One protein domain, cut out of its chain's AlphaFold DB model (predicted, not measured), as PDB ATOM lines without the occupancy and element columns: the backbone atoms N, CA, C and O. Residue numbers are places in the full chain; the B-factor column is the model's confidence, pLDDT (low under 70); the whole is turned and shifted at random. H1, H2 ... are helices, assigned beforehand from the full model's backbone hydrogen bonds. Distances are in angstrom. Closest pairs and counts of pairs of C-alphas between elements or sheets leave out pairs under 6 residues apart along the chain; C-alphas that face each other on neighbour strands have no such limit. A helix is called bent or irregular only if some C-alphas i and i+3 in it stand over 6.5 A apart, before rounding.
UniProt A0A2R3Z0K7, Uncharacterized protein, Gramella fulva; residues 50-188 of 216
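Overview. This is residues 50 to 188 of the 216 residues of an uncharacterized protein of Gramella fulva (UniProt A0A2R3Z0K7). Three long helices, H1, H2 and H3, stand side by side in an up-and-down bundle, and a shorter helix, H4, folds back obliquely from the far end of H3, with residues 178 to 188 sticking out free. The printed part has 139 residues with four named helices, H1 to H4 in chain order, and no named strand: all helix. It is loose, with a radius of gyration of the C-alphas of 18.7 A, and elongated, spanning 62 by 35 by 23 A.

Along the chain. Find C-alpha 50 at (293.862, 177.461, 238.500); from there H1, residues 50 to 88, runs 57.0 A. It is neither bent nor irregular, but only just: C-alphas 53 and 56 are 6.4 A apart. H2, residues 97 to 126, runs 43.6 A. H3 begins at C-alpha 130, (283.266, 181.056, 229.644), and runs 49.7 A to residue 163. H4, residues 168 to 188, runs 30.1 A to C-alpha 188 at (265.934, 206.503, 228.243).

Arrangement. Look first at H3, the hub. It touches H1, the same way at a shallow tilt of 13 degrees; their closest C-alphas, Ala 81 and Arg 162, are 4.9 A apart. With residues 132 to 147 alone it touches H2, closest at C-alphas Cys 121 and Phe 136, 5.4 A; this hairpin has a shallow tilt of 15 degrees. H1 and H2, also a hairpin, touch at C-alphas Pro 56 and Thr 118, their closest, 6.0 A. H4 touches H3 through residues 170 to 174 alone, at a steep tilt of 51 degrees; the closest C-alphas, Gly 156 and Tyr 170, are 5.6 A apart. H4 is apart from H1 and H2. Every O i to N i+4 pair is within hydrogen-bond range in H2 and H4, against 33 of 35 in H1 and 29 of 30 in H3.

Size, cuts and confidence. The farthest C-alphas, Gln 90 and Asp 128, are 62.1 A apart. The printed part has no cut and no long link. Look for pLDDT under 70 at residues 92 to 97.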
ATOM      1  N   GLN A  50     293.399 176.613 237.388       76.06
ATOM      2  CA  GLN A  50     293.862 177.461 238.500       76.06
ATOM      3  C   GLN A  50     293.835 178.956 238.141       76.06
ATOM      4  O   GLN A  50     293.576 179.801 238.999       76.06
ATOM      5  N   ARG A  51     294.062 179.278 236.861       76.06
ATOM      6  CA  ARG A  51     293.959 180.633 236.319       76.06
ATOM      7  C   ARG A  51     292.588 181.252 236.586       76.06
ATOM      8  O   ARG A  51     292.530 182.390 237.048       76.06
ATOM      9  N   ASP A  52     291.508 180.518 236.345       83.94
ATOM     10  CA  ASP A  52     290.153 181.071 236.356       83.94
ATOM     11  C   ASP A  52     289.647 181.337 237.781       83.94
ATOM     12  O   ASP A  52     288.800 182.206 237.997       83.94
ATOM     13  N   MET A  53     290.254 180.681 238.775       84.69
ATOM     14  CA  MET A  53     290.084 181.003 240.194       84.69
ATOM     15  C   MET A  53     290.950 182.173 240.664       84.69
ATOM     16  O   MET A  53     290.512 182.992 241.473       84.69
ATOM     17  N   ILE A  54     292.205 182.238 240.212       87.62
ATOM     18  CA  ILE A  54     293.170 183.239 240.685       87.62
ATOM     19  C   ILE A  54     292.870 184.610 240.077       87.62
ATOM     20  O   ILE A  54     293.013 185.622 240.760       87.62
ATOM     21  N   MET A  55     292.432 184.664 238.819       89.75
ATOM     22  CA  MET A  55     292.247 185.920 238.092       89.75
ATOM     23  C   MET A  55     291.203 186.861 238.730       89.75
ATOM     24  O   MET A  55     291.531 188.033 238.936       89.75
ATOM     25  N   PRO A  56     289.996 186.405 239.131       93.44
ATOM     26  CA  PRO A  56     289.019 187.259 239.809       93.44
ATOM     27  C   PRO A  56     289.539 187.783 241.150       93.44
ATOM     28  O   PRO A  56     289.365 188.960 241.461       93.44
ATOM     29  N   LEU A  57     290.228 186.933 241.921       93.25
ATOM     30  CA  LEU A  57     290.832 187.307 243.202       93.25
ATOM     31  C   LEU A  57     291.940 188.346 243.013       93.25
ATOM     32  O   LEU A  57     291.983 189.342 243.733       93.25
ATOM     33  N   PHE A  58     292.811 188.140 242.025       93.12
ATOM     34  CA  PHE A  58     293.878 189.072 241.688       93.12
ATOM     35  C   PHE A  58     293.315 190.437 241.285       93.12
ATOM     36  O   PHE A  58     293.733 191.454 241.840       93.12
ATOM     37  N   LEU A  59     292.330 190.471 240.380       94.62
ATOM     38  CA  LEU A  59     291.678 191.714 239.963       94.62
ATOM     39  C   LEU A  59     290.984 192.412 241.131       94.62
ATOM     40  O   LEU A  59     291.126 193.628 241.281       94.62
ATOM     41  N   ALA A  60     290.278 191.664 241.981       94.88
ATOM     42  CA  ALA A  60     289.617 192.216 243.153       94.88
ATOM     43  C   ALA A  60     290.625 192.846 244.123       94.88
ATOM     44  O   ALA A  60     290.477 194.008 244.487       94.88
ATOM     45  N   VAL A  61     291.695 192.132 244.484       95.06
ATOM     46  CA  VAL A  61     292.734 192.645 245.392       95.06
ATOM     47  C   VAL A  61     293.455 193.849 244.790       95.06
ATOM     48  O   VAL A  61     293.618 194.868 245.461       95.06
ATOM     49  N   PHE A  62     293.863 193.768 243.524       95.88
ATOM     50  CA  PHE A  62     294.584 194.846 242.852       95.88
ATOM     51  C   PHE A  62     293.751 196.133 242.793       95.88
ATOM     52  O   PHE A  62     294.207 197.203 243.200       95.88
ATOM     53  N   THR A  63     292.500 196.032 242.342       95.31
ATOM     54  CA  THR A  63     291.602 197.191 242.263       95.31
ATOM     55  C   THR A  63     291.184 197.701 243.640       95.31
ATOM     56  O   THR A  63     291.039 198.911 243.822       95.31
ATOM     57  N   PHE A  64     291.070 196.819 244.638       96.12
ATOM     58  CA  PHE A  64     290.833 197.205 246.025       96.12
ATOM     59  C   PHE A  64     291.982 198.029 246.603       96.12
ATOM     60  O   PHE A  64     291.731 199.046 247.243       96.12
ATOM     61  N   ILE A  65     293.239 197.656 246.342       96.38
ATOM     62  CA  ILE A  65     294.404 198.435 246.786       96.38
ATOM     63  C   ILE A  65     294.356 199.852 246.201       96.38
ATOM     64  O   ILE A  65     294.519 200.826 246.938       96.38
ATOM     65  N   ILE A  66     294.073 199.982 244.900       95.69
ATOM     66  CA  ILE A  66     293.932 201.295 244.248       95.69
ATOM     67  C   ILE A  66     292.800 202.096 244.905       95.69
ATOM     68  O   ILE A  66     292.977 203.274 245.223       95.69
ATOM     69  N   TYR A  67     291.655 201.456 245.157       95.56
ATOM     70  CA  TYR A  67     290.537 202.081 245.855       95.56
ATOM     71  C   TYR A  67     290.921 202.568 247.257       95.56
ATOM     72  O   TYR A  67     290.630 203.713 247.588       95.56
ATOM     73  N   VAL A  68     291.612 201.759 248.065       95.00
ATOM     74  CA  VAL A  68     292.048 202.139 249.420       95.00
ATOM     75  C   VAL A  68     292.949 203.372 249.383       95.00
ATOM     76  O   VAL A  68     292.764 204.289 250.184       95.00
ATOM     77  N   VAL A  69     293.894 203.432 248.438       95.44
ATOM     78  CA  VAL A  69     294.760 204.607 248.258       95.44
ATOM     79  C   VAL A  69     293.919 205.848 247.947       95.44
ATOM     80  O   VAL A  69     294.086 206.885 248.588       95.44
ATOM     81  N   MET A  70     292.975 205.735 247.013       93.75
ATOM     82  CA  MET A  70     292.095 206.839 246.626       93.75
ATOM     83  C   MET A  70     291.166 207.284 247.759       93.75
ATOM     84  O   MET A  70     291.039 208.480 248.013       93.75
ATOM     85  N   PHE A  71     290.583 206.335 248.488       93.69
ATOM     86  CA  PHE A  71     289.746 206.586 249.656       93.69
ATOM     87  C   PHE A  71     290.526 207.303 250.762       93.69
ATOM     88  O   PHE A  71     290.031 208.269 251.336       93.69
ATOM     89  N   MET A  72     291.769 206.892 251.035       93.00
ATOM     90  CA  MET A  72     292.633 207.573 252.005       93.00
ATOM     91  C   MET A  72     292.931 209.014 251.589       93.00
ATOM     92  O   MET A  72     292.878 209.922 252.423       93.00
ATOM     93  N   VAL A  73     293.213 209.249 250.302       92.88
ATOM     94  CA  VAL A  73     293.413 210.604 249.774       92.88
ATOM     95  C   VAL A  73     292.139 211.432 249.937       92.88
ATOM     96  O   VAL A  73     292.228 212.554 250.443       92.88
ATOM     97  N   ASP A  74     290.964 210.905 249.581       90.62
ATOM     98  CA  ASP A  74     289.695 211.623 249.757       90.62
ATOM     99  C   ASP A  74     289.414 211.929 251.223       90.62
ATOM    100  O   ASP A  74     289.160 213.078 251.579       90.62
ATOM    101  N   PHE A  75     289.579 210.941 252.097       89.94
ATOM    102  CA  PHE A  75     289.371 211.090 253.529       89.94
ATOM    103  C   PHE A  75     290.273 212.176 254.132       89.94
ATOM    104  O   PHE A  75     289.795 213.082 254.821       89.94
ATOM    105  N   ILE A  76     291.574 212.160 253.819       90.06
ATOM    106  CA  ILE A  76     292.524 213.187 254.277       90.06
ATOM    107  C   ILE A  76     292.152 214.563 253.709       90.06
ATOM    108  O   ILE A  76     292.221 215.570 254.422       90.06
ATOM    109  N   THR A  77     291.763 214.634 252.435       88.19
ATOM    110  CA  THR A  77     291.407 215.900 251.780       88.19
ATOM    111  C   THR A  77     290.112 216.473 252.359       88.19
ATOM    112  O   THR A  77     290.054 217.669 252.651       88.19
ATOM    113  N   GLY A  78     289.120 215.623 252.632       86.38
ATOM    114  CA  GLY A  78     287.869 215.962 253.303       86.38
ATOM    115  C   GLY A  78     288.082 216.453 254.733       86.38
ATOM    116  O   GLY A  78     287.548 217.499 255.103       86.38
ATOM    117  N   LEU A  79     288.942 215.790 255.517       86.75
ATOM    118  CA  LEU A  79     289.316 216.252 256.861       86.75
ATOM    119  C   LEU A  79     290.022 217.614 256.826       86.75
ATOM    120  O   LEU A  79     289.743 218.491 257.647       86.75
ATOM    121  N   ARG A  80     290.931 217.824 255.866       86.56
ATOM    122  CA  ARG A  80     291.627 219.110 255.695       86.56
ATOM    123  C   ARG A  80     290.667 220.231 255.298       86.56
ATOM    124  O   ARG A  80     290.811 221.340 255.813       86.56
ATOM    125  N   ALA A  81     289.708 219.957 254.415       85.38
ATOM    126  CA  ALA A  81     288.676 220.911 254.021       85.38
ATOM    127  C   ALA A  81     287.761 221.264 255.206       85.38
ATOM    128  O   ALA A  81     287.600 222.443 255.517       85.38
ATOM    129  N   ALA A  82     287.271 220.259 255.941       84.81
ATOM    130  CA  ALA A  82     286.441 220.457 257.130       84.81
ATOM    131  C   ALA A  82     287.162 221.277 258.213       84.81
ATOM    132  O   ALA A  82     286.589 222.201 258.786       84.81
ATOM    133  N   ARG A  83     288.455 221.010 258.445       83.38
ATOM    134  CA  ARG A  83     289.274 221.794 259.383       83.38
ATOM    135  C   ARG A  83     289.438 223.251 258.944       83.38
ATOM    136  O   ARG A  83     289.457 224.140 259.794       83.38
ATOM    137  N   HIS A  84     289.597 223.502 257.644       83.12
ATOM    138  CA  HIS A  84     289.702 224.863 257.114       83.12
ATOM    139  C   HIS A  84     288.389 225.636 257.300       83.12
ATOM    140  O   HIS A  84     288.401 226.770 257.776       83.12
ATOM    141  N   GLU A  85     287.260 224.992 257.014       81.81
ATOM    142  CA  GLU A  85     285.927 225.573 257.160       81.81
ATOM    143  C   GLU A  85     285.551 225.828 258.629       81.81
ATOM    144  O   GLU A  85     285.054 226.903 258.959       81.81
ATOM    145  N   ALA A  86     285.880 224.904 259.540       82.62
ATOM    146  CA  ALA A  86     285.676 225.088 260.978       82.62
ATOM    147  C   ALA A  86     286.467 226.289 261.524       82.62
ATOM    148  O   ALA A  86     285.925 227.089 262.287       82.62
ATOM    149  N   ARG A  87     287.720 226.477 261.071       80.88
ATOM    150  CA  ARG A  87     288.532 227.659 261.415       80.88
ATOM    151  C   ARG A  87     287.932 228.952 260.873       80.88
ATOM    152  O   ARG A  87     287.899 229.938 261.600       80.88
ATOM    153  N   LYS A  88     287.454 228.950 259.624       81.06
ATOM    154  CA  LYS A  88     286.811 230.120 259.009       81.06
ATOM    155  C   LYS A  88     285.527 230.516 259.746       81.06
ATOM    156  O   LYS A  88     285.281 231.699 259.941       81.06
ATOM    157  N   ASN A  89     284.758 229.529 260.201       80.81
ATOM    158  CA  ASN A  89     283.471 229.724 260.870       80.81
ATOM    159  C   ASN A  89     283.569 229.765 262.410       80.81
ATOM    160  O   ASN A  89     282.542 229.676 263.075       80.81
ATOM    161  N   GLN A  90     284.781 229.855 262.979       79.38
ATOM    162  CA  GLN A  90     285.051 229.867 264.429       79.38
ATOM    163  C   GLN A  90     284.379 228.726 265.227       79.38
ATOM    164  O   GLN A  90     284.101 228.862 266.419       79.38
ATOM    165  N   LYS A  91     284.134 227.570 264.599       76.00
ATOM    166  CA  LYS A  91     283.574 226.395 265.278       76.00
ATOM    167  C   LYS A  91     284.695 225.580 265.925       76.00
ATOM    168  O   LYS A  91     285.716 225.304 265.294       76.00
ATOM    169  N   LYS A  92     284.499 225.197 267.192       61.75
ATOM    170  CA  LYS A  92     285.472 224.414 267.979       61.75
ATOM    171  C   LYS A  92     285.546 222.951 267.519       61.75
ATOM    172  O   LYS A  92     286.627 222.365 267.551       61.75
ATOM    173  N   ASP A  93     284.432 222.409 267.023       66.44
ATOM    174  CA  ASP A  93     284.356 221.053 266.484       66.44
ATOM    175  C   ASP A  93     284.595 221.021 264.973       66.44
ATOM    176  O   ASP A  93     283.967 221.738 264.194       66.44
ATOM    177  N   TYR A  94     285.535 220.166 264.570       62.16
ATOM    178  CA  TYR A  94     285.996 220.005 263.189       62.16
ATOM    179  C   TYR A  94     285.661 218.623 262.603       62.16
ATOM    180  O   TYR A  94     285.789 218.426 261.394       62.16
ATOM    181  N   ILE A  95     285.223 217.674 263.441       66.75
ATOM    182  CA  ILE A  95     284.811 216.322 263.046       66.75
ATOM    183  C   ILE A  95     283.359 216.133 263.464       66.75
ATOM    184  O   ILE A  95     283.057 215.933 264.635       66.75
ATOM    185  N   GLU A  96     282.456 216.161 262.493       69.25
ATOM    186  CA  GLU A  96     281.091 215.689 262.707       69.25
ATOM    187  C   GLU A  96     281.098 214.156 262.646       69.25
ATOM    188  O   GLU A  96     281.510 213.577 261.636       69.25
ATOM    189  N   SER A  97     280.626 213.483 263.699       69.00
ATOM    190  CA  SER A  97     280.547 212.013 263.756       69.00
ATOM    191  C   SER A  97     279.777 211.409 262.573       69.00
ATOM    192  O   SER A  97     280.103 210.318 262.106       69.00
ATOM    193  N   SER A  98     278.813 212.148 262.016       74.19
ATOM    194  CA  SER A  98     278.061 211.765 260.814       74.19
ATOM    195  C   SER A  98     278.944 211.614 259.566       74.19
ATOM    196  O   SER A  98     278.682 210.744 258.735       74.19
ATOM    197  N   LYS A  99     280.024 212.400 259.433       75.25
ATOM    198  CA  LYS A  99     280.959 212.328 258.293       75.25
ATOM    199  C   LYS A  99     281.865 211.102 258.369       75.25
ATOM    200  O   LYS A  99     282.077 210.439 257.353       75.25
ATOM    201  N   LEU A 100     282.359 210.778 259.565       81.94
ATOM    202  CA  LEU A 100     283.125 209.549 259.800       81.94
ATOM    203  C   LEU A 100     282.262 208.316 259.525       81.94
ATOM    204  O   LEU A 100     282.672 207.431 258.777       81.94
ATOM    205  N   TRP A 101     281.038 208.306 260.056       84.75
ATOM    206  CA  TRP A 101     280.093 207.210 259.865       84.75
ATOM    207  C   TRP A 101     279.736 206.995 258.392       84.75
ATOM    208  O   TRP A 101     279.777 205.872 257.897       84.75
ATOM    209  N   ARG A 102     279.471 208.074 257.645       84.56
ATOM    210  CA  ARG A 102     279.217 207.996 256.199       84.56
ATOM    211  C   ARG A 102     280.415 207.434 255.427       84.56
ATOM    212  O   ARG A 102     280.223 206.642 254.510       84.56
ATOM    213  N   SER A 103     281.635 207.823 255.800       87.44
ATOM    214  CA  SER A 103     282.865 207.322 255.168       87.44
ATOM    215  C   SER A 103     283.065 205.829 255.441       87.44
ATOM    216  O   SER A 103     283.402 205.079 254.529       87.44
ATOM    217  N   PHE A 104     282.776 205.388 256.668       88.06
ATOM    218  CA  PHE A 104     282.795 203.975 257.039       88.06
ATOM    219  C   PHE A 104     281.785 203.153 256.226       88.06
ATOM    220  O   PHE A 104     282.161 202.138 255.648       88.06
ATOM    221  N   TRP A 105     280.535 203.612 256.100       90.88
ATOM    222  CA  TRP A 105     279.524 202.923 255.284       90.88
ATOM    223  C   TRP A 105     279.866 202.889 253.799       90.88
ATOM    224  O   TRP A 105     279.582 201.895 253.138       90.88
ATOM    225  N   LYS A 106     280.499 203.942 253.272       90.12
ATOM    226  CA  LYS A 106     280.995 203.960 251.891       90.12
ATOM    227  C   LYS A 106     282.048 202.872 251.685       90.12
ATOM    228  O   LYS A 106     281.909 202.061 250.776       90.12
ATOM    229  N   PHE A 107     283.042 202.814 252.570       92.25
ATOM    230  CA  PHE A 107     284.088 201.793 252.540       92.25
ATOM    231  C   PHE A 107     283.510 200.379 252.676       92.25
ATOM    232  O   PHE A 107     283.785 199.510 251.850       92.25
ATOM    233  N   PHE A 108     282.650 200.162 253.673       93.38
ATOM    234  CA  PHE A 108     281.989 198.880 253.900       93.38
ATOM    235  C   PHE A 108     281.129 198.466 252.700       93.38
ATOM    236  O   PHE A 108     281.167 197.307 252.291       93.38
ATOM    237  N   GLY A 109     280.400 199.404 252.093       94.12
ATOM    238  CA  GLY A 109     279.614 199.164 250.886       94.12
ATOM    239  C   GLY A 109     280.475 198.691 249.716       94.12
ATOM    240  O   GLY A 109     280.147 197.688 249.090       94.12
ATOM    241  N   VAL A 110     281.613 199.347 249.465       94.94
ATOM    242  CA  VAL A 110     282.547 198.950 248.396       94.94
ATOM    243  C   VAL A 110     283.132 197.562 248.658       94.94
ATOM    244  O   VAL A 110     283.147 196.734 247.749       94.94
ATOM    245  N   VAL A 111     283.541 197.267 249.897       95.81
ATOM    246  CA  VAL A 111     284.037 195.934 250.286       95.81
ATOM    247  C   VAL A 111     282.975 194.856 250.049       95.81
ATOM    248  O   VAL A 111     283.286 193.818 249.471       95.81
ATOM    249  N   ASN A 112     281.723 195.101 250.445       96.25
ATOM    250  CA  ASN A 112     280.633 194.141 250.244       96.25
ATOM    251  C   ASN A 112     280.329 193.914 248.762       96.25
ATOM    252  O   ASN A 112     280.201 192.768 248.343       96.25
ATOM    253  N   ILE A 113     280.246 194.982 247.962       95.12
ATOM    254  CA  ILE A 113     280.006 194.868 246.516       95.12
ATOM    255  C   ILE A 113     281.123 194.058 245.860       95.12
ATOM    256  O   ILE A 113     280.842 193.135 245.100       95.12
ATOM    257  N   LEU A 114     282.383 194.357 246.186       95.56
ATOM    258  CA  LEU A 114     283.528 193.642 245.636       95.56
ATOM    259  C   LEU A 114     283.535 192.166 246.050       95.56
ATOM    260  O   LEU A 114     283.796 191.296 245.218       95.56
ATOM    261  N   PHE A 115     283.210 191.875 247.312       95.12
ATOM    262  CA  PHE A 115     283.108 190.511 247.822       95.12
ATOM    263  C   PHE A 115     282.017 189.717 247.097       95.12
ATOM    264  O   PHE A 115     282.282 188.624 246.599       95.12
ATOM    265  N   ILE A 116     280.817 190.291 246.972       95.50
ATOM    266  CA  ILE A 116     279.687 189.678 246.264       95.50
ATOM    267  C   ILE A 116     280.054 189.420 244.801       95.50
ATOM    268  O   ILE A 116     279.851 188.318 244.299       95.50
ATOM    269  N   LEU A 117     280.636 190.409 244.120       95.00
ATOM    270  CA  LEU A 117     280.978 190.311 242.703       95.00
ATOM    271  C   LEU A 117     282.059 189.258 242.436       95.00
ATOM    272  O   LEU A 117     281.944 188.472 241.497       95.00
ATOM    273  N   THR A 118     283.074 189.203 243.300       94.25
ATOM    274  CA  THR A 118     284.133 188.188 243.235       94.25
ATOM    275  C   THR A 118     283.572 186.798 243.528       94.25
ATOM    276  O   THR A 118     283.877 185.851 242.807       94.25
ATOM    277  N   GLY A 119     282.699 186.674 244.534       91.88
ATOM    278  CA  GLY A 119     282.007 185.428 244.858       91.88
ATOM    279  C   GLY A 119     281.163 184.912 243.693       91.88
ATOM    280  O   GLY A 119     281.276 183.746 243.327       91.88
ATOM    281  N   PHE A 120     280.389 185.787 243.042       92.81
ATOM    282  CA  PHE A 120     279.644 185.433 241.833       92.81
ATOM    283  C   PHE A 120     280.564 185.012 240.689       92.81
ATOM    284  O   PHE A 120     280.297 184.003 240.046       92.81
ATOM    285  N   CYS A 121     281.662 185.732 240.450       93.31
ATOM    286  CA  CYS A 121     282.619 185.369 239.406       93.31
ATOM    287  C   CYS A 121     283.206 183.963 239.635       93.31
ATOM    288  O   CYS A 121     283.237 183.156 238.706       93.31
ATOM    289  N   LEU A 122     283.565 183.629 240.881       90.62
ATOM    290  CA  LEU A 122     284.027 182.289 241.255       90.62
ATOM    291  C   LEU A 122     282.933 181.226 241.095       90.62
ATOM    292  O   LEU A 122     283.217 180.137 240.608       90.62
ATOM    293  N   MET A 123     281.679 181.527 241.446       89.50
ATOM    294  CA  MET A 123     280.563 180.603 241.210       89.50
ATOM    295  C   MET A 123     280.341 180.324 239.722       89.50
ATOM    296  O   MET A 123     280.096 179.183 239.346       89.50
ATOM    297  N   ILE A 124     280.442 181.342 238.866       89.81
ATOM    298  CA  ILE A 124     280.306 181.164 237.417       89.81
ATOM    299  C   ILE A 124     281.475 180.358 236.838       89.81
ATOM    300  O   ILE A 124     281.247 179.561 235.930       89.81
ATOM    301  N   ALA A 125     282.689 180.511 237.379       87.56
ATOM    302  CA  ALA A 125     283.828 179.677 236.993       87.56
ATOM    303  C   ALA A 125     283.547 178.183 237.245       87.56
ATOM    304  O   ALA A 125     283.911 177.346 236.428       87.56
ATOM    305  N   ILE A 126     282.820 177.850 238.320       84.75
ATOM    306  CA  ILE A 126     282.398 176.468 238.619       84.75
ATOM    307  C   ILE A 126     281.364 175.945 237.613       84.75
ATOM    308  O   ILE A 126     281.323 174.752 237.330       84.75
ATOM    309  N   LEU A 127     280.528 176.820 237.050       84.69
ATOM    310  CA  LEU A 127     279.508 176.435 236.069       84.69
ATOM    311  C   LEU A 127     280.062 176.215 234.652       84.69
ATOM    312  O   LEU A 127     279.282 175.859 233.767       84.69
ATOM    313  N   ASP A 128     281.360 176.452 234.434       81.94
ATOM    314  CA  ASP A 128     282.048 176.266 233.151       81.94
ATOM    315  C   ASP A 128     281.342 176.991 231.983       81.94
ATOM    316  O   ASP A 128     281.034 176.453 230.914       81.94
ATOM    317  N   ARG A 129     280.966 178.253 232.232       86.19
ATOM    318  CA  ARG A 129     280.346 179.146 231.242       86.19
ATOM    319  C   ARG A 129     281.278 180.308 230.935       86.19
ATOM    320  O   ARG A 129     281.098 181.400 231.470       86.19
ATOM    321  N   GLU A 130     282.221 180.086 230.020       87.31
ATOM    322  CA  GLU A 130     283.266 181.056 229.644       87.31
ATOM    323  C   GLU A 130     282.726 182.462 229.337       87.31
ATOM    324  O   GLU A 130     283.268 183.464 229.804       87.31
ATOM    325  N   TRP A 131     281.625 182.567 228.584       89.88
ATOM    326  CA  TRP A 131     281.070 183.870 228.205       89.88
ATOM    327  C   TRP A 131     280.549 184.663 229.415       89.88
ATOM    328  O   TRP A 131     280.806 185.862 229.521       89.88
ATOM    329  N   ILE A 132     279.862 183.998 230.351       91.19
ATOM    330  CA  ILE A 132     279.352 184.627 231.580       91.19
ATOM    331  C   ILE A 132     280.527 184.958 232.493       91.19
ATOM    332  O   ILE A 132     280.578 186.052 233.051       91.19
ATOM    333  N   TYR A 133     281.491 184.041 232.606       92.12
ATOM    334  CA  TYR A 133     282.696 184.239 233.400       92.12
ATOM    335  C   TYR A 133     283.427 185.507 232.966       92.12
ATOM    336  O   TYR A 133     283.667 186.379 233.795       92.12
ATOM    337  N   ASN A 134     283.678 185.671 231.666       91.94
ATOM    338  CA  ASN A 134     284.360 186.842 231.120       91.94
ATOM    339  C   ASN A 134     283.601 188.152 231.385       91.94
ATOM    340  O   ASN A 134     284.223 189.170 231.693       91.94
ATOM    341  N   ILE A 135     282.262 188.140 231.325       93.62
ATOM    342  CA  ILE A 135     281.439 189.312 231.667       93.62
ATOM    343  C   ILE A 135     281.614 189.688 233.143       93.62
ATOM    344  O   ILE A 135     281.837 190.858 233.457       93.62
ATOM    345  N   PHE A 136     281.541 188.715 234.055       92.94
ATOM    346  CA  PHE A 136     281.735 188.958 235.487       92.94
ATOM    347  C   PHE A 136     283.188 189.312 235.833       92.94
ATOM    348  O   PHE A 136     283.435 190.137 236.707       92.94
ATOM    349  N   LEU A 137     284.157 188.747 235.117       94.00
ATOM    350  CA  LEU A 137     285.566 189.071 235.285       94.00
ATOM    351  C   LEU A 137     285.840 190.530 234.906       94.00
ATOM    352  O   LEU A 137     286.541 191.231 235.630       94.00
ATOM    353  N   MET A 138     285.246 191.007 233.807       95.06
ATOM    354  CA  MET A 138     285.349 192.400 233.358       95.06
ATOM    355  C   MET A 138     284.524 193.371 234.209       95.06
ATOM    356  O   MET A 138     284.862 194.557 234.301       95.06
ATOM    357  N   SER A 139     283.453 192.905 234.854       94.38
ATOM    358  CA  SER A 139     282.633 193.762 235.709       94.38
ATOM    359  C   SER A 139     283.362 194.163 236.995       94.38
ATOM    360  O   SER A 139     283.183 195.297 237.433       94.38
ATOM    361  N   ILE A 140     284.249 193.316 237.543       95.12
ATOM    362  CA  ILE A 140     285.081 193.635 238.724       95.12
ATOM    363  C   ILE A 140     285.869 194.944 238.536       95.12
ATOM    364  O   ILE A 140     285.605 195.907 239.264       95.12
ATOM    365  N   PRO A 141     286.796 195.051 237.563       95.31
ATOM    366  CA  PRO A 141     287.543 196.281 237.356       95.31
ATOM    367  C   PRO A 141     286.654 197.430 236.879       95.31
ATOM    368  O   PRO A 141     286.931 198.571 237.233       95.31
ATOM    369  N   SER A 142     285.572 197.166 236.141       94.25
ATOM    370  CA  SER A 142     284.660 198.216 235.666       94.25
ATOM    371  C   SER A 142     283.909 198.904 236.812       94.25
ATOM    372  O   SER A 142     283.879 200.133 236.890       94.25
ATOM    373  N   VAL A 143     283.343 198.125 237.739       94.00
ATOM    374  CA  VAL A 143     282.663 198.645 238.935       94.00
ATOM    375  C   VAL A 143     283.663 199.361 239.836       94.00
ATOM    376  O   VAL A 143     283.393 200.467 240.301       94.00
ATOM    377  N   MET A 144     284.851 198.787 240.037       94.81
ATOM    378  CA  MET A 144     285.882 199.418 240.861       94.81
ATOM    379  C   MET A 144     286.406 200.720 240.250       94.81
ATOM    380  O   MET A 144     286.599 201.697 240.974       94.81
ATOM    381  N   LEU A 145     286.563 200.784 238.927       93.12
ATOM    382  CA  LEU A 145     286.907 202.016 238.221       93.12
ATOM    383  C   LEU A 145     285.839 203.092 238.437       93.12
ATOM    384  O   LEU A 145     286.178 204.232 238.743       93.12
ATOM    385  N   MET A 146     284.556 202.733 238.341       91.62
ATOM    386  CA  MET A 146     283.449 203.650 238.621       91.62
ATOM    387  C   MET A 146     283.514 204.191 240.058       91.62
ATOM    388  O   MET A 146     283.415 205.401 240.262       91.62
ATOM    389  N   VAL A 147     283.750 203.328 241.052       92.75
ATOM    390  CA  VAL A 147     283.922 203.738 242.458       92.75
ATOM    391  C   VAL A 147     285.115 204.686 242.621       92.75
ATOM    392  O   VAL A 147     284.993 205.724 243.272       92.75
ATOM    393  N   ILE A 148     286.255 204.380 241.996       92.00
ATOM    394  CA  ILE A 148     287.455 205.229 242.028       92.00
ATOM    395  C   ILE A 148     287.181 206.604 241.408       92.00
ATOM    396  O   ILE A 148     287.618 207.617 241.952       92.00
ATOM    397  N   LEU A 149     286.432 206.669 240.304       89.50
ATOM    398  CA  LEU A 149     286.036 207.936 239.687       89.50
ATOM    399  C   LEU A 149     285.147 208.775 240.618       89.50
ATOM    400  O   LEU A 149     285.318 209.994 240.681       89.50
ATOM    401  N   PHE A 150     284.259 208.147 241.395       89.00
ATOM    402  CA  PHE A 150     283.492 208.855 242.425       89.00
ATOM    403  C   PHE A 150     284.376 209.405 243.551       89.00
ATOM    404  O   PHE A 150     284.160 210.536 243.990       89.00
ATOM    405  N   GLU A 151     285.381 208.651 244.009       89.94
ATOM    406  CA  GLU A 151     286.376 209.168 244.964       89.94
ATOM    407  C   GLU A 151     287.150 210.345 244.363       89.94
ATOM    408  O   GLU A 151     287.307 211.387 244.997       89.94
ATOM    409  N   PHE A 152     287.569 210.230 243.102       88.56
ATOM    410  CA  PHE A 152     288.274 211.294 242.394       88.56
ATOM    411  C   PHE A 152     287.440 212.579 242.301       88.56
ATOM    412  O   PHE A 152     287.943 213.676 242.556       88.56
ATOM    413  N   HIS A 153     286.150 212.452 241.991       88.00
ATOM    414  CA  HIS A 153     285.216 213.573 241.985       88.00
ATOM    415  C   HIS A 153     285.078 214.214 243.379       88.00
ATOM    416  O   HIS A 153     285.186 215.440 243.495       88.00
ATOM    417  N   SER A 154     284.922 213.398 244.431       88.00
ATOM    418  CA  SER A 154     284.848 213.834 245.838       88.00
ATOM    419  C   SER A 154     286.093 214.624 246.268       88.00
ATOM    420  O   SER A 154     285.978 215.718 246.830       88.00
ATOM    421  N   ILE A 155     287.289 214.160 245.884       88.62
ATOM    422  CA  ILE A 155     288.552 214.868 246.138       88.62
ATOM    423  C   ILE A 155     288.524 216.257 245.494       88.62
ATOM    424  O   ILE A 155     288.901 217.247 246.128       88.62
ATOM    425  N   GLY A 156     288.052 216.353 244.249       87.62
ATOM    426  CA  GLY A 156     287.928 217.621 243.534       87.62
ATOM    427  C   GLY A 156     286.973 218.607 244.216       87.62
ATOM    428  O   GLY A 156     287.258 219.808 244.264       87.62
ATOM    429  N   GLU A 157     285.864 218.127 244.783       87.75
ATOM    430  CA  GLU A 157     284.967 218.960 245.595       87.75
ATOM    431  C   GLU A 157     285.631 219.434 246.890       87.75
ATOM    432  O   GLU A 157     285.558 220.617 247.231       87.75
ATOM    433  N   ASN A 158     286.315 218.533 247.596       87.38
ATOM    434  CA  ASN A 158     287.034 218.855 248.826       87.38
ATOM    435  C   ASN A 158     288.153 219.879 248.568       87.38
ATOM    436  O   ASN A 158     288.343 220.810 249.357       87.38
ATOM    437  N   TYR A 159     288.836 219.780 247.426       87.88
ATOM    438  CA  TYR A 159     289.813 220.771 246.979       87.88
ATOM    439  C   TYR A 159     289.162 222.140 246.733       87.88
ATOM    440  O   TYR A 159     289.653 223.152 247.236       87.88
ATOM    441  N   LYS A 160     288.011 222.175 246.043       88.94
ATOM    442  CA  LYS A 160     287.239 223.407 245.805       88.94
ATOM    443  C   LYS A 160     286.794 224.070 247.108       88.94
ATOM    444  O   LYS A 160     286.936 225.282 247.238       88.94
ATOM    445  N   ARG A 161     286.310 223.298 248.086       84.44
ATOM    446  CA  ARG A 161     285.925 223.821 249.414       84.44
ATOM    447  C   ARG A 161     287.103 224.465 250.145       84.44
ATOM    448  O   ARG A 161     286.919 225.449 250.852       84.44
ATOM    449  N   ARG A 162     288.314 223.926 249.969       83.75
ATOM    450  CA  ARG A 162     289.518 224.420 250.646       83.75
ATOM    451  C   ARG A 162     290.159 225.631 249.969       83.75
ATOM    452  O   ARG A 162     290.586 226.538 250.671       83.75
ATOM    453  N   TYR A 163     290.276 225.627 248.643       85.62
ATOM    454  CA  TYR A 163     291.039 226.637 247.895       85.62
ATOM    455  C   TYR A 163     290.163 227.611 247.096       85.62
ATOM    456  O   TYR A 163     290.677 228.561 246.517       85.62
ATOM    457  N   GLY A 164     288.846 227.393 247.042       84.00
ATOM    458  CA  GLY A 164     287.898 228.235 246.307       84.00
ATOM    459  C   GLY A 164     287.808 227.941 244.806       84.00
ATOM    460  O   GLY A 164     286.875 228.402 244.156       84.00
ATOM    461  N   TYR A 165     288.709 227.128 244.249       86.31
ATOM    462  CA  TYR A 165     288.694 226.719 242.843       86.31
ATOM    463  C   TYR A 165     288.862 225.203 242.691       86.31
ATOM    464  O   TYR A 165     289.466 224.537 243.531       86.31
ATOM    465  N   LYS A 166     288.321 224.646 241.601       86.69
ATOM    466  CA  LYS A 166     288.463 223.228 241.232       86.69
ATOM    467  C   LYS A 166     289.450 223.124 240.062       86.69
ATOM    468  O   LYS A 166     289.178 223.751 239.040       86.69
ATOM    469  N   PRO A 167     290.578 222.401 240.178       87.25
ATOM    470  CA  PRO A 167     291.530 222.233 239.078       87.25
ATOM    471  C   PRO A 167     290.890 221.692 237.787       87.25
ATOM    472  O   PRO A 167     289.929 220.924 237.844       87.25
ATOM    473  N   SER A 168     291.440 222.070 236.627       82.38
ATOM    474  CA  SER A 168     290.854 221.789 235.301       82.38
ATOM    475  C   SER A 168     290.621 220.297 235.039       82.38
ATOM    476  O   SER A 168     289.564 219.918 234.540       82.38
ATOM    477  N   TYR A 169     291.542 219.434 235.466       83.75
ATOM    478  CA  TYR A 169     291.399 217.988 235.303       83.75
ATOM    479  C   TYR A 169     290.197 217.424 236.078       83.75
ATOM    480  O   TYR A 169     289.485 216.580 235.549       83.75
ATOM    481  N   TYR A 170     289.876 217.935 237.272       83.88
ATOM    482  CA  TYR A 170     288.650 217.534 237.971       83.88
ATOM    483  C   TYR A 170     287.384 218.076 237.289       83.88
ATOM    484  O   TYR A 170     286.355 217.409 237.297       83.88
ATOM    485  N   GLN A 171     287.443 219.273 236.699       82.44
ATOM    486  CA  GLN A 171     286.312 219.838 235.950       82.44
ATOM    487  C   GLN A 171     286.040 219.075 234.647       82.44
ATOM    488  O   GLN A 171     284.893 218.973 234.220       82.44
ATOM    489  N   PHE A 172     287.085 218.545 234.010       82.81
ATOM    490  CA  PHE A 172     286.949 217.697 232.830       82.81
ATOM    491  C   PHE A 172     286.118 216.447 233.143       82.81
ATOM    492  O   PHE A 172     285.171 216.155 232.415       82.81
ATOM    493  N   PHE A 173     286.404 215.770 234.260       79.12
ATOM    494  CA  PHE A 173     285.611 214.617 234.693       79.12
ATOM    495  C   PHE A 173     284.160 214.985 235.005       79.12
ATOM    496  O   PHE A 173     283.269 214.254 234.593       79.12
ATOM    497  N   ASP A 174     283.895 216.129 235.644       80.19
ATOM    498  CA  ASP A 174     282.515 216.583 235.881       80.19
ATOM    499  C   ASP A 174     281.734 216.739 234.569       80.19
ATOM    500  O   ASP A 174     280.602 216.271 234.453       80.19
ATOM    501  N   LYS A 175     282.354 217.361 233.558       82.75
ATOM    502  CA  LYS A 175     281.745 217.539 232.232       82.75
ATOM    503  C   LYS A 175     281.541 216.210 231.514       82.75
ATOM    504  O   LYS A 175     280.521 216.027 230.851       82.75
ATOM    505  N   LEU A 176     282.489 215.283 231.642       79.12
ATOM    506  CA  LEU A 176     282.388 213.949 231.057       79.12
ATOM    507  C   LEU A 176     281.231 213.170 231.692       79.12
ATOM    508  O   LEU A 176     280.383 212.660 230.965       79.12
ATOM    509  N   THR A 177     281.131 213.168 233.023       76.88
ATOM    510  CA  THR A 177     280.023 212.537 233.751       76.88
ATOM    511  C   THR A 177     278.679 213.145 233.361       76.88
ATOM    512  O   THR A 177     277.769 212.402 233.011       76.88
ATOM    513  N   GLN A 178     278.568 214.478 233.308       82.62
ATOM    514  CA  GLN A 178     277.343 215.154 232.856       82.62
ATOM    515  C   GLN A 178     276.975 214.798 231.411       82.62
ATOM    516  O   GLN A 178     275.804 214.625 231.088       82.62
ATOM    517  N   THR A 179     277.963 214.670 230.526       83.75
ATOM    518  CA  THR A 179     277.722 214.287 229.127       83.75
ATOM    519  C   THR A 179     277.195 212.857 229.029       83.75
ATOM    520  O   THR A 179     276.258 212.597 228.274       83.75
ATOM    521  N   VAL A 180     277.762 211.935 229.813       79.38
ATOM    522  CA  VAL A 180     277.303 210.543 229.887       79.38
ATOM    523  C   VAL A 180     275.894 210.469 230.473       79.38
ATOM    524  O   VAL A 180     275.030 209.827 229.879       79.38
ATOM    525  N   GLU A 181     275.632 211.161 231.580       79.19
ATOM    526  CA  GLU A 181     274.322 211.209 232.236       79.19
ATOM    527  C   GLU A 181     273.241 211.754 231.296       79.19
ATOM    528  O   GLU A 181     272.223 211.098 231.078       79.19
ATOM    529  N   ASN A 182     273.508 212.883 230.634       85.38
ATOM    530  CA  ASN A 182     272.601 213.457 229.641       85.38
ATOM    531  C   ASN A 182     272.393 212.519 228.443       85.38
ATOM    532  O   ASN A 182     271.284 212.413 227.920       85.38
ATOM    533  N   GLY A 183     273.439 211.816 228.003       82.00
ATOM    534  CA  GLY A 183     273.350 210.819 226.936       82.00
ATOM    535  C   GLY A 183     272.463 209.628 227.313       82.00
ATOM    536  O   GLY A 183     271.636 209.198 226.505       82.00
ATOM    537  N   ILE A 184     272.596 209.129 228.545       79.94
ATOM    538  CA  ILE A 184     271.771 208.046 229.092       79.94
ATOM    539  C   ILE A 184     270.325 208.519 229.257       79.94
ATOM    540  O   ILE A 184     269.422 207.870 228.733       79.94
ATOM    541  N   MET A 185     270.093 209.672 229.893       81.00
ATOM    542  CA  MET A 185     268.754 210.244 230.065       81.00
ATOM    543  C   MET A 185     268.066 210.499 228.726       81.00
ATOM    544  O   MET A 185     266.883 210.213 228.592       81.00
ATOM    545  N   LYS A 186     268.795 210.961 227.706       82.88
ATOM    546  CA  LYS A 186     268.245 211.144 226.358       82.88
ATOM    547  C   LYS A 186     267.866 209.815 225.704       82.88
ATOM    548  O   LYS A 186     266.827 209.737 225.057       82.88
ATOM    549  N   ARG A 187     268.666 208.754 225.875       77.88
ATOM    550  CA  ARG A 187     268.316 207.413 225.369       77.88
ATOM    551  C   ARG A 187     267.111 206.819 226.094       77.88
ATOM    552  O   ARG A 187     266.233 206.278 225.432       77.88
ATOM    553  N   ILE A 188     267.056 206.957 227.416       77.88
ATOM    554  CA  ILE A 188     265.934 206.503 228.243       77.88
ATOM    555  C   ILE A 188     264.667 207.297 227.899       77.88
ATOM    556  O   ILE A 188     263.626 206.707 227.632       77.88
TER     557      ILE A 188